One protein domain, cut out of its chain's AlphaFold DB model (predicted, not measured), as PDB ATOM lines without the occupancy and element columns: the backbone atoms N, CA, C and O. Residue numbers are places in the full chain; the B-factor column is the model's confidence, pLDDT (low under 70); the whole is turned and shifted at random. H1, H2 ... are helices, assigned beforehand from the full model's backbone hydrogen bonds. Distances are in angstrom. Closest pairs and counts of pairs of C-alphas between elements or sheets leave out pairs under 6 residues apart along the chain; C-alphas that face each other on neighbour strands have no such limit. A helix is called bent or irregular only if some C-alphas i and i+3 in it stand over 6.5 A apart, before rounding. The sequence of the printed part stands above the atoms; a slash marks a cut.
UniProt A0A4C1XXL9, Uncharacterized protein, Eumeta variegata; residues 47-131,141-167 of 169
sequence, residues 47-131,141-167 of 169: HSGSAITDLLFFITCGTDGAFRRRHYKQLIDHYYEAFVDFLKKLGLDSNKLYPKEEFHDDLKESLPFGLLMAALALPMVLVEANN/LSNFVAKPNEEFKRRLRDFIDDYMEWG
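What this domain is: This is residues 47 to 131 and 141 to 167 of the 169 residues of an uncharacterized protein of Eumeta variegata (UniProt A0A4C1XXL9). Long bent H4 and kinked H2 run along an elongated body, with H1 between them and H6 side by side with arm H4b; tiny H3 and H5 lie near opposite ends. The printed part has 112 residues with six named helices, H1 to H6 in order along the chain, and no named strand; its class is all helix, and it is only just loose, close to compact, with a radius of gyration of the C-alphas of 16.1 A and spans of 50 by 30 by 21 A.

Where its parts are: H4, residues 100 to 126, assigned as one helix by its hydrogen bonds, is bent: C-alphas 109 and 112 are 7.2 A apart. Its arms are H4a, 100 to 109, and H4b, 112 to 126, 20.8 A, irregular at C-alphas 120 and 123, 6.50 A apart. H2, 65 to 89, 34.3 A, is irregular at C-alphas 70 and 73, 8.1 A apart. H1, 51 to 62, begins at C-alpha (238.595, 141.117, -39.752); H3 is 94 to 97, H5 141 to 144; H6, 150 to 165, 22.8 A, ends at C-alpha (221.051, 126.526, -33.303).

How they stand to each other: H4b touches H1 at a steep tilt of 40 degrees, closest C-alphas Leu 56 and Gly 114, 5.4 A. H4b touches H6 at a shallow tilt of 15 degrees, opposite ways, closest C-alphas Pro 123 and Phe 152, 6.1 A. H2, with residues 65 to 69 alone, touches H6, closest C-alphas Gly 65 and Asp 158, 5.1 A. H2 and H3 only just touch, only at the corner, with 3 pairs of C-alphas within 8 A. H5 and H4b are close but not clearly touching, closest C-alphas Met 124 and Phe 144, 7.3 A. Every O i to N i+4 pair is within hydrogen-bond range in H1, H4a and H6, 18 of 21 in H2 and 9 of 11 in H4b; H3 and H5 are too short for one.

The domain as a whole: The farthest C-alphas, Lys 96 and Asn 130, are 50.4 A apart. Residues 132 to 140 are not printed, a gap of 15.8 A between C-alphas 131 and 141; the links printed whole are tight. The model's pLDDT is under 70 at residues 131 and 141 to 148.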
ATOM      1  N   HIS A  47     244.156 146.118 -32.903       81.50
ATOM      2  CA  HIS A  47     245.230 145.152 -33.032       81.50
ATOM      3  C   HIS A  47     245.265 144.626 -34.467       81.50
ATOM      4  O   HIS A  47     244.274 144.710 -35.192       81.50
ATOM      5  N   SER A  48     246.413 144.098 -34.885       81.94
ATOM      6  CA  SER A  48     246.505 143.366 -36.147       81.94
ATOM      7  C   SER A  48     245.912 141.977 -35.937       81.94
ATOM      8  O   SER A  48     246.541 141.132 -35.304       81.94
ATOM      9  N   GLY A  49     244.701 141.764 -36.441       80.12
ATOM     10  CA  GLY A  49     243.956 140.522 -36.274       80.12
ATOM     11  C   GLY A  49     243.097 140.195 -37.488       80.12
ATOM     12  O   GLY A  49     243.190 140.843 -38.534       80.12
ATOM     13  N   SER A  50     242.268 139.162 -37.346       86.06
ATOM     14  CA  SER A  50     241.300 138.804 -38.377       86.06
ATOM     15  C   SER A  50     240.152 139.812 -38.394       86.06
ATOM     16  O   SER A  50     239.573 140.156 -37.365       86.06
ATOM     17  N   ALA A  51     239.751 140.241 -39.587       87.31
ATOM     18  CA  ALA A  51     238.595 141.117 -39.752       87.31
ATOM     19  C   ALA A  51     237.288 140.450 -39.257       87.31
ATOM     20  O   ALA A  51     236.336 141.123 -38.865       87.31
ATOM     21  N   ILE A  52     237.254 139.114 -39.239       91.88
ATOM     22  CA  ILE A  52     236.128 138.321 -38.740       91.88
ATOM     23  C   ILE A  52     236.034 138.390 -37.218       91.88
ATOM     24  O   ILE A  52     234.933 138.476 -36.679       91.88
ATOM     25  N   THR A  53     237.165 138.392 -36.508       90.31
ATOM     26  CA  THR A  53     237.148 138.498 -35.044       90.31
ATOM     27  C   THR A  53     236.611 139.853 -34.592       90.31
ATOM     28  O   THR A  53     235.835 139.908 -33.638       90.31
ATOM     29  N   ASP A  54     236.924 140.923 -35.331       89.06
ATOM     30  CA  ASP A  54     236.361 142.254 -35.086       89.06
ATOM     31  C   ASP A  54     234.847 142.288 -35.362       89.06
ATOM     32  O   ASP A  54     234.078 142.832 -34.565       89.06
ATOM     33  N   LEU A  55     234.394 141.651 -36.450       92.19
ATOM     34  CA  LEU A  55     232.972 141.526 -36.782       92.19
ATOM     35  C   LEU A  55     232.197 140.764 -35.698       92.19
ATOM     36  O   LEU A  55     231.144 141.224 -35.247       92.19
ATOM     37  N   LEU A  56     232.722 139.622 -35.252       92.25
ATOM     38  CA  LEU A  56     232.119 138.825 -34.184       92.25
ATOM     39  C   LEU A  56     232.081 139.603 -32.870       92.25
ATOM     40  O   LEU A  56     231.053 139.590 -32.194       92.25
ATOM     41  N   PHE A  57     233.146 140.327 -32.528       88.88
ATOM     42  CA  PHE A  57     233.172 141.188 -31.348       88.88
ATOM     43  C   PHE A  57     232.102 142.287 -31.418       88.88
ATOM     44  O   PHE A  57     231.364 142.492 -30.450       88.88
ATOM     45  N   PHE A  58     231.966 142.948 -32.572       89.00
ATOM     46  CA  PHE A  58     230.978 144.004 -32.788       89.00
ATOM     47  C   PHE A  58     229.542 143.483 -32.681       89.00
ATOM     48  O   PHE A  58     228.724 144.068 -31.970       89.00
ATOM     49  N   ILE A  59     229.233 142.355 -33.328       91.75
ATOM     50  CA  ILE A  59     227.915 141.716 -33.223       91.75
ATOM     51  C   ILE A  59     227.654 141.305 -31.773       91.75
ATOM     52  O   ILE A  59     226.564 141.540 -31.254       91.75
ATOM     53  N   THR A  60     228.661 140.755 -31.097       88.25
ATOM     54  CA  THR A  60     228.542 140.293 -29.713       88.25
ATOM     55  C   THR A  60     228.205 141.412 -28.748       88.25
ATOM     56  O   THR A  60     227.225 141.312 -28.011       88.25
ATOM     57  N   CYS A  61     228.957 142.505 -28.788       86.38
ATOM     58  CA  CYS A  61     228.764 143.609 -27.856       86.38
ATOM     59  C   CYS A  61     227.591 144.520 -28.253       86.38
ATOM     60  O   CYS A  61     226.956 145.119 -27.388       86.38
ATOM     61  N   GLY A  62     227.292 144.630 -29.550       86.75
ATOM     62  CA  GLY A  62     226.340 145.604 -30.088       86.75
ATOM     63  C   GLY A  62     224.897 145.116 -30.230       86.75
ATOM     64  O   GLY A  62     224.008 145.937 -30.438       86.75
ATOM     65  N   THR A  63     224.625 143.809 -30.132       89.56
ATOM     66  CA  THR A  63     223.306 143.245 -30.489       89.56
ATOM     67  C   THR A  63     222.693 142.377 -29.395       89.56
ATOM     68  O   THR A  63     223.396 141.768 -28.584       89.56
ATOM     69  N   ASP A  64     221.360 142.321 -29.343       88.25
ATOM     70  CA  ASP A  64     220.620 141.352 -28.530       88.25
ATOM     71  C   ASP A  64     220.177 140.143 -29.369       88.25
ATOM     72  O   ASP A  64     220.264 140.158 -30.601       88.25
ATOM     73  N   GLY A  65     219.689 139.086 -28.708       88.25
ATOM     74  CA  GLY A  65     219.227 137.885 -29.406       88.25
ATOM     75  C   GLY A  65     218.075 138.155 -30.377       88.25
ATOM     76  O   GLY A  65     218.026 137.585 -31.464       88.25
ATOM     77  N   ALA A  66     217.159 139.074 -30.051       89.75
ATOM     78  CA  ALA A  66     216.025 139.392 -30.921       89.75
ATOM     79  C   ALA A  66     216.460 140.084 -32.224       89.75
ATOM     80  O   ALA A  66     215.842 139.896 -33.276       89.75
ATOM     81  N   PHE A  67     217.508 140.899 -32.169       91.31
ATOM     82  CA  PHE A  67     218.124 141.516 -33.332       91.31
ATOM     83  C   PHE A  67     218.892 140.485 -34.157       91.31
ATOM     84  O   PHE A  67     218.673 140.408 -35.367       91.31
ATOM     85  N   ARG A  68     219.722 139.642 -33.528       93.12
ATOM     86  CA  ARG A  68     220.494 138.612 -34.245       93.12
ATOM     87  C   ARG A  68     219.602 137.613 -34.963       93.12
ATOM     88  O   ARG A  68     219.788 137.412 -36.159       93.12
ATOM     89  N   ARG A  69     218.557 137.097 -34.314       91.19
ATOM     90  CA  ARG A  69     217.600 136.181 -34.962       91.19
ATOM     91  C   ARG A  69     216.975 136.751 -36.238       91.19
ATOM     92  O   ARG A  69     216.645 135.999 -37.147       91.19
ATOM     93  N   ARG A  70     216.814 138.075 -36.329       93.50
ATOM     94  CA  ARG A  70     216.220 138.743 -37.500       93.50
ATOM     95  C   ARG A  70     217.241 139.175 -38.547       93.50
ATOM     96  O   ARG A  70     216.928 139.151 -39.734       93.50
ATOM     97  N   HIS A  71     218.432 139.587 -38.121       93.69
ATOM     98  CA  HIS A  71     219.358 140.339 -38.969       93.69
ATOM     99  C   HIS A  71     220.764 139.745 -39.062       93.69
ATOM    100  O   HIS A  71     221.564 140.263 -39.832       93.69
ATOM    101  N   TYR A  72     221.088 138.661 -38.347       92.25
ATOM    102  CA  TYR A  72     222.452 138.120 -38.302       92.25
ATOM    103  C   TYR A  72     223.019 137.835 -39.696       92.25
ATOM    104  O   TYR A  72     224.042 138.398 -40.071       92.25
ATOM    105  N   LYS A  73     222.304 137.058 -40.517       92.38
ATOM    106  CA  LYS A  73     222.739 136.764 -41.890       92.38
ATOM    107  C   LYS A  73     222.899 138.032 -42.739       92.38
ATOM    108  O   LYS A  73     223.888 138.167 -43.449       92.38
ATOM    109  N   GLN A  74     221.962 138.974 -42.615       94.62
ATOM    110  CA  GLN A  74     222.003 140.245 -43.345       94.62
ATOM    111  C   GLN A  74     223.223 141.089 -42.954       94.62
ATOM    112  O   GLN A  74     223.823 141.711 -43.820       94.62
ATOM    113  N   LEU A  75     223.614 141.093 -41.676       94.19
ATOM    114  CA  LEU A  75     224.806 141.800 -41.200       94.19
ATOM    115  C   LEU A  75     226.086 141.199 -41.778       94.19
ATOM    116  O   LEU A  75     226.949 141.943 -42.233       94.19
ATOM    117  N   ILE A  76     226.192 139.868 -41.771       95.06
ATOM    118  CA  ILE A  76     227.347 139.154 -42.326       95.06
ATOM    119  C   ILE A  76     227.471 139.422 -43.831       95.06
ATOM    120  O   ILE A  76     228.548 139.788 -44.302       95.06
ATOM    121  N   ASP A  77     226.368 139.294 -44.572       94.75
ATOM    122  CA  ASP A  77     226.339 139.566 -46.011       94.75
ATOM    123  C   ASP A  77     226.699 141.031 -46.307       94.75
ATOM    124  O   ASP A  77     227.561 141.297 -47.142       94.75
ATOM    125  N   HIS A  78     226.119 141.978 -45.563       94.88
ATOM    126  CA  HIS A  78     226.396 143.403 -45.726       94.88
ATOM    127  C   HIS A  78     227.861 143.758 -45.443       94.88
ATOM    128  O   HIS A  78     228.452 144.578 -46.145       94.88
ATOM    129  N   TYR A  79     228.466 143.133 -44.431       95.38
ATOM    130  CA  TYR A  79     229.880 143.320 -44.123       95.38
ATOM    131  C   TYR A  79     230.772 142.858 -45.280       95.38
ATOM    132  O   TYR A  79     231.662 143.594 -45.710       95.38
ATOM    133  N   TYR A  80     230.506 141.663 -45.815       95.56
ATOM    134  CA  TYR A  80     231.267 141.134 -46.943       95.56
ATOM    135  C   TYR A  80     231.091 141.995 -48.202       95.56
ATOM    136  O   TYR A  80     232.066 142.306 -48.880       95.56
ATOM    137  N   GLU A  81     229.876 142.466 -48.493       95.50
ATOM    138  CA  GLU A  81     229.617 143.387 -49.608       95.50
ATOM    139  C   GLU A  81     230.392 144.704 -49.467       95.50
ATOM    140  O   GLU A  81     231.037 145.152 -50.419       95.50
ATOM    141  N   ALA A  82     230.401 145.298 -48.272       94.69
ATOM    142  CA  ALA A  82     231.171 146.508 -47.999       94.69
ATOM    143  C   ALA A  82     232.683 146.280 -48.170       94.69
ATOM    144  O   ALA A  82     233.384 147.143 -48.707       94.69
ATOM    145  N   PHE A  83     233.184 145.113 -47.758       93.62
ATOM    146  CA  PHE A  83     234.572 144.702 -47.966       93.62
ATOM    147  C   PHE A  83     234.909 144.554 -49.457       93.62
ATOM    148  O   PHE A  83     235.905 145.109 -49.927       93.62
ATOM    149  N   VAL A  84     234.050 143.887 -50.229       95.06
ATOM    150  CA  VAL A  84     234.188 143.750 -51.685       95.06
ATOM    151  C   VAL A  84     234.223 145.122 -52.361       95.06
ATOM    152  O   VAL A  84     235.093 145.390 -53.190       95.06
ATOM    153  N   ASP A  85     233.317 146.026 -51.996       94.94
ATOM    154  CA  ASP A  85     233.274 147.374 -52.563       94.94
ATOM    155  C   ASP A  85     234.484 148.224 -52.166       94.94
ATOM    156  O   ASP A  85     234.925 149.079 -52.939       94.94
ATOM    157  N   PHE A  86     235.058 147.983 -50.989       93.12
ATOM    158  CA  PHE A  86     236.327 148.580 -50.594       93.12
ATOM    159  C   PHE A  86     237.490 148.063 -51.455       93.12
ATOM    160  O   PHE A  86     238.244 148.875 -51.992       93.12
ATOM    161  N   LEU A  87     237.596 146.749 -51.676       93.69
ATOM    162  CA  LEU A  87     238.620 146.164 -52.551       93.69
ATOM    163  C   LEU A  87     238.510 146.663 -53.996       93.69
ATOM    164  O   LEU A  87     239.520 147.033 -54.597       93.69
ATOM    165  N   LYS A  88     237.290 146.778 -54.533       93.56
ATOM    166  CA  LYS A  88     237.055 147.344 -55.872       93.56
ATOM    167  C   LYS A  88     237.600 148.767 -56.002       93.56
ATOM    168  O   LYS A  88     238.195 149.096 -57.025       93.56
ATOM    169  N   LYS A  89     237.444 149.611 -54.973       94.69
ATOM    170  CA  LYS A  89     237.996 150.984 -54.962       94.69
ATOM    171  C   LYS A  89     239.526 151.005 -54.993       94.69
ATOM    172  O   LYS A  89     240.099 151.989 -55.451       94.69
ATOM    173  N   LEU A  90     240.171 149.933 -54.538       94.50
ATOM    174  CA  LEU A  90     241.619 149.734 -54.620       94.50
ATOM    175  C   LEU A  90     242.060 149.072 -55.939       94.50
ATOM    176  O   LEU A  90     243.252 148.858 -56.139       94.50
ATOM    177  N   GLY A  91     241.124 148.754 -56.842       93.44
ATOM    178  CA  GLY A  91     241.404 148.053 -58.099       93.44
ATOM    179  C   GLY A  91     241.682 146.557 -57.923       93.44
ATOM    180  O   GLY A  91     242.312 145.951 -58.787       93.44
ATOM    181  N   LEU A  92     241.242 145.968 -56.807       94.50
ATOM    182  CA  LEU A  92     241.471 144.568 -56.460       94.50
ATOM    183  C   LEU A  92     240.222 143.709 -56.716       94.50
ATOM    184  O   LEU A  92     239.092 144.165 -56.540       94.50
ATOM    185  N   ASP A  93     240.440 142.452 -57.109       91.44
ATOM    186  CA  ASP A  93     239.384 141.462 -57.349       91.44
ATOM    187  C   ASP A  93     239.165 140.598 -56.099       91.44
ATOM    188  O   ASP A  93     240.010 139.774 -55.734       91.44
ATOM    189  N   SER A  94     238.019 140.783 -55.443       89.25
ATOM    190  CA  SER A  94     237.652 140.042 -54.236       89.25
ATOM    191  C   SER A  94     237.500 138.544 -54.484       89.25
ATOM    192  O   SER A  94     237.874 137.762 -53.621       89.25
ATOM    193  N   ASN A  95     237.037 138.124 -55.666       89.25
ATOM    194  CA  ASN A  95     236.826 136.705 -55.978       89.25
ATOM    195  C   ASN A  95     238.139 135.928 -56.129       89.25
ATOM    196  O   ASN A  95     238.119 134.705 -56.195       89.25
ATOM    197  N   LYS A  96     239.273 136.626 -56.242       90.69
ATOM    198  CA  LYS A  96     240.606 136.010 -56.291       90.69
ATOM    199  C   LYS A  96     241.354 136.118 -54.975       90.69
ATOM    200  O   LYS A  96     242.170 135.256 -54.683       90.69
ATOM    201  N   LEU A  97     241.146 137.213 -54.247       91.94
ATOM    202  CA  LEU A  97     241.862 137.481 -53.004       91.94
ATOM    203  C   LEU A  97     241.186 136.856 -51.793       91.94
ATOM    204  O   LEU A  97     241.884 136.367 -50.916       91.94
ATOM    205  N   TYR A  98     239.860 136.957 -51.722       91.38
ATOM    206  CA  TYR A  98     239.093 136.472 -50.585       91.38
ATOM    207  C   TYR A  98     237.630 136.205 -50.981       91.38
ATOM    208  O   TYR A  98     236.755 137.059 -50.771       91.38
ATOM    209  N   PRO A  99     237.370 135.056 -51.636       93.81
ATOM    210  CA  PRO A  99     236.038 134.626 -52.051       93.81
ATOM    211  C   PRO A  99     235.046 134.549 -50.890       93.81
ATOM    212  O   PRO A  99     235.415 134.428 -49.721       93.81
ATOM    213  N   LYS A 100     233.754 134.595 -51.219       93.12
ATOM    214  CA  LYS A 100     232.687 134.607 -50.213       93.12
ATOM    215  C   LYS A 100     232.629 133.291 -49.439       93.12
ATOM    216  O   LYS A 100     232.314 133.283 -48.253       93.12
ATOM    217  N   GLU A 101     232.931 132.192 -50.113       94.06
ATOM    218  CA  GLU A 101     232.992 130.849 -49.553       94.06
ATOM    219  C   GLU A 101     234.080 130.756 -48.478       94.06
ATOM    220  O   GLU A 101     233.770 130.380 -47.351       94.06
ATOM    221  N   GLU A 102     235.301 131.210 -48.787       94.12
ATOM    222  CA  GLU A 102     236.416 131.259 -47.828       94.12
ATOM    223  C   GLU A 102     236.076 132.143 -46.623       94.12
ATOM    224  O   GLU A 102     236.260 131.735 -45.480       94.12
ATOM    225  N   PHE A 103     235.466 133.311 -46.854       94.62
ATOM    226  CA  PHE A 103     234.986 134.171 -45.770       94.62
ATOM    227  C   PHE A 103     233.974 133.470 -44.849       94.62
ATOM    228  O   PHE A 103     234.017 133.639 -43.630       94.62
ATOM    229  N   HIS A 104     233.039 132.695 -45.406       93.94
ATOM    230  CA  HIS A 104     232.062 131.961 -44.602       93.94
ATOM    231  C   HIS A 104     232.680 130.799 -43.828       93.94
ATOM    232  O   HIS A 104     232.199 130.494 -42.733       93.94
ATOM    233  N   ASP A 105     233.702 130.151 -44.374       94.12
ATOM    234  CA  ASP A 105     234.409 129.075 -43.691       94.12
ATOM    235  C   ASP A 105     235.259 129.633 -42.542       94.12
ATOM    236  O   ASP A 105     235.078 129.202 -41.401       94.12
ATOM    237  N   ASP A 106     236.020 130.703 -42.777       94.25
ATOM    238  CA  ASP A 106     236.753 131.415 -41.725       94.25
ATOM    239  C   ASP A 106     235.814 131.954 -40.631       94.25
ATOM    240  O   ASP A 106     236.146 131.952 -39.439       94.25
ATOM    241  N   LEU A 107     234.614 132.414 -41.014       94.25
ATOM    242  CA  LEU A 107     233.597 132.868 -40.067       94.25
ATOM    243  C   LEU A 107     233.176 131.732 -39.143       94.25
ATOM    244  O   LEU A 107     233.137 131.940 -37.931       94.25
ATOM    245  N   LYS A 108     232.883 130.547 -39.693       92.75
ATOM    246  CA  LYS A 108     232.499 129.362 -38.911       92.75
ATOM    247  C   LYS A 108     233.618 128.929 -37.972       92.75
ATOM    248  O   LYS A 108     233.347 128.686 -36.799       92.75
ATOM    249  N   GLU A 109     234.856 128.883 -38.458       92.88
ATOM    250  CA  GLU A 109     236.026 128.539 -37.639       92.88
ATOM    251  C   GLU A 109     236.251 129.539 -36.500       92.88
ATOM    252  O   GLU A 109     236.697 129.168 -35.413       92.88
ATOM    253  N   SER A 110     235.873 130.801 -36.710       92.81
ATOM    254  CA  SER A 110     235.995 131.865 -35.715       92.81
ATOM    255  C   SER A 110     234.814 131.944 -34.739       92.81
ATOM    256  O   SER A 110     234.907 132.662 -33.742       92.81
ATOM    257  N   LEU A 111     233.707 131.218 -34.952       92.00
ATOM    258  CA  LEU A 111     232.541 131.279 -34.058       92.00
ATOM    259  C   LEU A 111     232.896 130.983 -32.590       92.00
ATOM    260  O   LEU A 111     232.484 131.780 -31.741       92.00
ATOM    261  N   PRO A 112     233.690 129.947 -32.242       90.50
ATOM    262  CA  PRO A 112     234.086 129.693 -30.854       90.50
ATOM    263  C   PRO A 112     234.772 130.890 -30.177       90.50
ATOM    264  O   PRO A 112     234.564 131.127 -28.985       90.50
ATOM    265  N   PHE A 113     235.533 131.692 -30.931       88.31
ATOM    266  CA  PHE A 113     236.115 132.935 -30.424       88.31
ATOM    267  C   PHE A 113     235.033 133.958 -30.057       88.31
ATOM    268  O   PHE A 113     235.117 134.582 -29.003       88.31
ATOM    269  N   GLY A 114     233.978 134.090 -30.867       88.44
ATOM    270  CA  GLY A 114     232.829 134.944 -30.546       88.44
ATOM    271  C   GLY A 114     232.161 134.571 -29.216       88.44
ATOM    272  O   GLY A 114     231.875 135.454 -28.408       88.44
ATOM    273  N   LEU A 115     232.012 133.273 -28.925       88.56
ATOM    274  CA  LEU A 115     231.453 132.801 -27.651       88.56
ATOM    275  C   LEU A 115     232.369 133.121 -26.463       88.56
ATOM    276  O   LEU A 115     231.904 133.586 -25.420       88.56
ATOM    277  N   LEU A 116     233.680 132.920 -26.628       88.31
ATOM    278  CA  LEU A 116     234.673 133.305 -25.625       88.31
ATOM    279  C   LEU A 116     234.609 134.814 -25.342       88.31
ATOM    280  O   LEU A 116     234.585 135.231 -24.182       88.31
ATOM    281  N   MET A 117     234.523 135.633 -26.390       86.19
ATOM    282  CA  MET A 117     234.389 137.081 -26.253       86.19
ATOM    283  C   MET A 117     233.061 137.480 -25.613       86.19
ATOM    284  O   MET A 117     233.049 138.411 -24.813       86.19
ATOM    285  N   ALA A 118     231.962 136.768 -25.868       87.56
ATOM    286  CA  ALA A 118     230.702 136.998 -25.166       87.56
ATOM    287  C   ALA A 118     230.861 136.793 -23.652       87.56
ATOM    288  O   ALA A 118     230.398 137.613 -22.862       87.56
ATOM    289  N   ALA A 119     231.577 135.749 -23.230       85.88
ATOM    290  CA  ALA A 119     231.821 135.484 -21.816       85.88
ATOM    291  C   ALA A 119     232.741 136.526 -21.150       85.88
ATOM    292  O   ALA A 119     232.528 136.865 -19.986       85.88
ATOM    293  N   LEU A 120     233.750 137.038 -21.867       83.75
ATOM    294  CA  LEU A 120     234.768 137.938 -21.307       83.75
ATOM    295  C   LEU A 120     234.433 139.430 -21.447       83.75
ATOM    296  O   LEU A 120     234.703 140.206 -20.533       83.75
ATOM    297  N   ALA A 121     233.853 139.843 -22.573       82.88
ATOM    298  CA  ALA A 121     233.613 141.248 -22.889       82.88
ATOM    299  C   ALA A 121     232.234 141.739 -22.435       82.88
ATOM    300  O   ALA A 121     232.129 142.860 -21.938       82.88
ATOM    301  N   LEU A 122     231.176 140.921 -22.536       84.06
ATOM    302  CA  LEU A 122     229.832 141.354 -22.133       84.06
ATOM    303  C   LEU A 122     229.726 141.798 -20.667       84.06
ATOM    304  O   LEU A 122     229.021 142.780 -20.435       84.06
ATOM    305  N   PRO A 123     230.403 141.174 -19.677       81.81
ATOM    306  CA  PRO A 123     230.374 141.674 -18.304       81.81
ATOM    307  C   PRO A 123     230.880 143.113 -18.202       81.81
ATOM    308  O   PRO A 123     230.323 143.896 -17.445       81.81
ATOM    309  N   MET A 124     231.903 143.464 -18.986       77.81
ATOM    310  CA  MET A 124     232.493 144.802 -19.012       77.81
ATOM    311  C   MET A 124     231.633 145.804 -19.778       77.81
ATOM    312  O   MET A 124     231.520 146.951 -19.362       77.81
ATOM    313  N   VAL A 125     231.009 145.383 -20.879       80.81
ATOM    314  CA  VAL A 125     230.141 146.246 -21.697       80.81
ATOM    315  C   VAL A 125     228.817 146.543 -20.993       80.81
ATOM    316  O   VAL A 125     228.278 147.638 -21.122       80.81
ATOM    317  N   LEU A 126     228.283 145.571 -20.252       81.69
ATOM    318  CA  LEU A 126     226.971 145.666 -19.618       81.69
ATOM    319  C   LEU A 126     227.043 146.086 -18.150       81.69
ATOM    320  O   LEU A 126     225.987 146.219 -17.535       81.69
ATOM    321  N   VAL A 127     228.235 146.273 -17.571       80.75
ATOM    322  CA  VAL A 127     228.366 146.706 -16.173       80.75
ATOM    323  C   VAL A 127     227.656 148.044 -15.971       80.75
ATOM    324  O   VAL A 127     227.803 148.982 -16.753       80.75
ATOM    325  N   GLU A 128     226.867 148.144 -14.907       73.62
ATOM    326  CA  GLU A 128     226.261 149.421 -14.536       73.62
ATOM    327  C   GLU A 128     227.357 150.411 -14.134       73.62
ATOM    328  O   GLU A 128     228.297 150.033 -13.436       73.62
ATOM    329  N   ALA A 129     227.213 151.687 -14.502       71.81
ATOM    330  CA  ALA A 129     228.220 152.717 -14.222       71.81
ATOM    331  C   ALA A 129     228.621 152.784 -12.734       71.81
ATOM    332  O   ALA A 129     229.793 152.949 -12.411       71.81
ATOM    333  N   ASN A 130     227.662 152.565 -11.828       72.25
ATOM    334  CA  ASN A 130     227.887 152.557 -10.377       72.25
ATOM    335  C   ASN A 130     228.757 151.382  -9.893       72.25
ATOM    336  O   ASN A 130     229.300 151.429  -8.794       72.25
ATOM    337  N   ASN A 131     228.857 150.325 -10.699       68.50
ATOM    338  CA  ASN A 131     229.603 149.101 -10.423       68.50
ATOM    339  C   ASN A 131     230.812 148.937 -11.362       68.50
ATOM    340  O   ASN A 131     231.449 147.881 -11.353       68.50
ATOM    341  N   LEU A 141     243.599 141.312 -12.681       61.25
ATOM    342  CA  LEU A 141     242.613 140.682 -13.574       61.25
ATOM    343  C   LEU A 141     241.290 140.352 -12.848       61.25
ATOM    344  O   LEU A 141     240.216 140.482 -13.422       61.25
ATOM    345  N   SER A 142     241.350 140.020 -11.555       62.56
ATOM    346  CA  SER A 142     240.171 139.812 -10.701       62.56
ATOM    347  C   SER A 142     239.270 141.045 -10.567       62.56
ATOM    348  O   SER A 142     238.077 140.891 -10.333       62.56
ATOM    349  N   ASN A 143     239.815 142.254 -10.723       62.44
ATOM    350  CA  ASN A 143     239.059 143.507 -10.649       62.44
ATOM    351  C   ASN A 143     238.257 143.764 -11.936       62.44
ATOM    352  O   ASN A 143     237.323 144.554 -11.912       62.44
ATOM    353  N   PHE A 144     238.594 143.083 -13.037       57.75
ATOM    354  CA  PHE A 144     237.854 143.122 -14.303       57.75
ATOM    355  C   PHE A 144     236.701 142.116 -14.355       57.75
ATOM    356  O   PHE A 144     235.910 142.124 -15.296       57.75
ATOM    357  N   VAL A 145     236.574 141.253 -13.344       61.00
ATOM    358  CA  VAL A 145     235.418 140.367 -13.206       61.00
ATOM    359  C   VAL A 145     234.261 141.198 -12.652       61.00
ATOM    360  O   VAL A 145     234.004 141.227 -11.447       61.00
ATOM    361  N   ALA A 146     233.584 141.923 -13.543       63.53
ATOM    362  CA  ALA A 146     232.358 142.629 -13.207       63.53
ATOM    363  C   ALA A 146     231.320 141.626 -12.681       63.53
ATOM    364  O   ALA A 146     231.177 140.519 -13.208       63.53
ATOM    365  N   LYS A 147     230.591 141.999 -11.621       66.19
ATOM    366  CA  LYS A 147     229.523 141.142 -11.094       66.19
ATOM    367  C   LYS A 147     228.476 140.924 -12.195       66.19
ATOM    368  O   LYS A 147     227.957 141.915 -12.710       66.19
ATOM    369  N   PRO A 148     228.134 139.667 -12.532       66.38
ATOM    370  CA  PRO A 148     227.121 139.370 -13.539       66.38
ATOM    371  C   PRO A 148     225.791 140.044 -13.187       66.38
ATOM    372  O   PRO A 148     225.169 139.680 -12.186       66.38
ATOM    373  N   ASN A 149     225.346 141.004 -13.999       78.94
ATOM    374  CA  ASN A 149     224.003 141.568 -13.881       78.94
ATOM    375  C   ASN A 149     222.985 140.727 -14.669       78.94
ATOM    376  O   ASN A 149     223.341 139.814 -15.421       78.94
ATOM    377  N   GLU A 150     221.697 140.996 -14.464       84.88
ATOM    378  CA  GLU A 150     220.636 140.215 -15.112       84.88
ATOM    379  C   GLU A 150     220.654 140.358 -16.639       84.88
ATOM    380  O   GLU A 150     220.381 139.387 -17.349       84.88
ATOM    381  N   GLU A 151     221.064 141.523 -17.152       84.94
ATOM    382  CA  GLU A 151     221.186 141.756 -18.592       84.94
ATOM    383  C   GLU A 151     222.320 140.934 -19.216       84.94
ATOM    384  O   GLU A 151     222.115 140.309 -20.254       84.94
ATOM    385  N   PHE A 152     223.478 140.831 -18.559       86.31
ATOM    386  CA  PHE A 152     224.557 139.935 -18.973       86.31
ATOM    387  C   PHE A 152     224.077 138.487 -19.025       86.31
ATOM    388  O   PHE A 152     224.256 137.815 -20.040       86.31
ATOM    389  N   LYS A 153     223.417 138.007 -17.964       87.00
ATOM    390  CA  LYS A 153     222.903 136.631 -17.922       87.00
ATOM    391  C   LYS A 153     221.912 136.372 -19.056       87.00
ATOM    392  O   LYS A 153     221.919 135.291 -19.637       87.00
ATOM    393  N   ARG A 154     221.055 137.348 -19.366       90.25
ATOM    394  CA  ARG A 154     220.097 137.261 -20.472       90.25
ATOM    395  C   ARG A 154     220.804 137.215 -21.827       90.25
ATOM    396  O   ARG A 154     220.529 136.314 -22.607       90.25
ATOM    397  N   ARG A 155     221.734 138.140 -22.081       88.75
ATOM    398  CA  ARG A 155     222.493 138.230 -23.340       88.75
ATOM    399  C   ARG A 155     223.349 136.996 -23.588       88.75
ATOM    400  O   ARG A 155     223.402 136.526 -24.718       88.75
ATOM    401  N   LEU A 156     223.988 136.468 -22.545       90.12
ATOM    402  CA  LEU A 156     224.790 135.254 -22.643       90.12
ATOM    403  C   LEU A 156     223.922 134.033 -22.963       90.12
ATOM    404  O   LEU A 156     224.319 133.229 -23.796       90.12
ATOM    405  N   ARG A 157     222.730 133.911 -22.358       91.06
ATOM    406  CA  ARG A 157     221.772 132.850 -22.714       91.06
ATOM    407  C   ARG A 157     221.336 132.941 -24.171       91.06
ATOM    408  O   ARG A 157     221.460 131.952 -24.872       91.06
ATOM    409  N   ASP A 158     220.941 134.133 -24.629       91.69
ATOM    410  CA  ASP A 158     220.601 134.353 -26.042       91.69
ATOM    411  C   ASP A 158     221.756 133.910 -26.965       91.69
ATOM    412  O   ASP A 158     221.522 133.304 -28.001       91.69
ATOM    413  N   PHE A 159     223.008 134.198 -26.586       89.50
ATOM    414  CA  PHE A 159     224.192 133.773 -27.340       89.50
ATOM    415  C   PHE A 159     224.388 132.258 -27.362       89.50
ATOM    416  O   PHE A 159     224.728 131.705 -28.402       89.50
ATOM    417  N   ILE A 160     224.192 131.591 -26.226       91.56
ATOM    418  CA  ILE A 160     224.285 130.131 -26.135       91.56
ATOM    419  C   ILE A 160     223.208 129.487 -27.012       91.56
ATOM    420  O   ILE A 160     223.521 128.566 -27.760       91.56
ATOM    421  N   ASP A 161     221.977 130.003 -26.974       92.31
ATOM    422  CA  ASP A 161     220.872 129.520 -27.806       92.31
ATOM    423  C   ASP A 161     221.189 129.669 -29.300       92.31
ATOM    424  O   ASP A 161     221.080 128.696 -30.046       92.31
ATOM    425  N   ASP A 162     221.682 130.840 -29.724       90.19
ATOM    426  CA  ASP A 162     222.107 131.070 -31.109       90.19
ATOM    427  C   ASP A 162     223.195 130.060 -31.536       90.19
ATOM    428  O   ASP A 162     223.159 129.507 -32.634       90.19
ATOM    429  N   TYR A 163     224.160 129.779 -30.658       90.19
ATOM    430  CA  TYR A 163     225.280 128.882 -30.949       90.19
ATOM    431  C   TYR A 163     224.887 127.401 -30.992       90.19
ATOM    432  O   TYR A 163     225.459 126.653 -31.790       90.19
ATOM    433  N   MET A 164     223.903 126.988 -30.187       91.25
ATOM    434  CA  MET A 164     223.288 125.661 -30.288       91.25
ATOM    435  C   MET A 164     222.531 125.514 -31.612       91.25
ATOM    436  O   MET A 164     222.674 124.503 -32.299       91.25
ATOM    437  N   GLU A 165     221.763 126.531 -32.017       89.94
ATOM    438  CA  GLU A 165     221.051 126.526 -33.303       89.94
ATOM    439  C   GLU A 165     222.010 126.471 -34.501       89.94
ATOM    440  O   GLU A 165     221.707 125.838 -35.515       89.94
ATOM    441  N   TRP A 166     223.179 127.105 -34.394       87.69
ATOM    442  CA  TRP A 166     224.207 127.089 -35.438       87.69
ATOM    443  C   TRP A 166     225.080 125.825 -35.424       87.69
ATOM    444  O   TRP A 166     225.901 125.656 -36.327       87.69
ATOM    445  N   GLY A 167     224.905 124.936 -34.440       86.31
ATOM    446  CA  GLY A 167     225.660 123.688 -34.313       86.31
ATOM    447  C   GLY A 167     227.131 123.885 -33.940       86.31
ATOM    448  O   GLY A 167     227.970 123.070 -34.317       86.31
TER     449      GLY A 167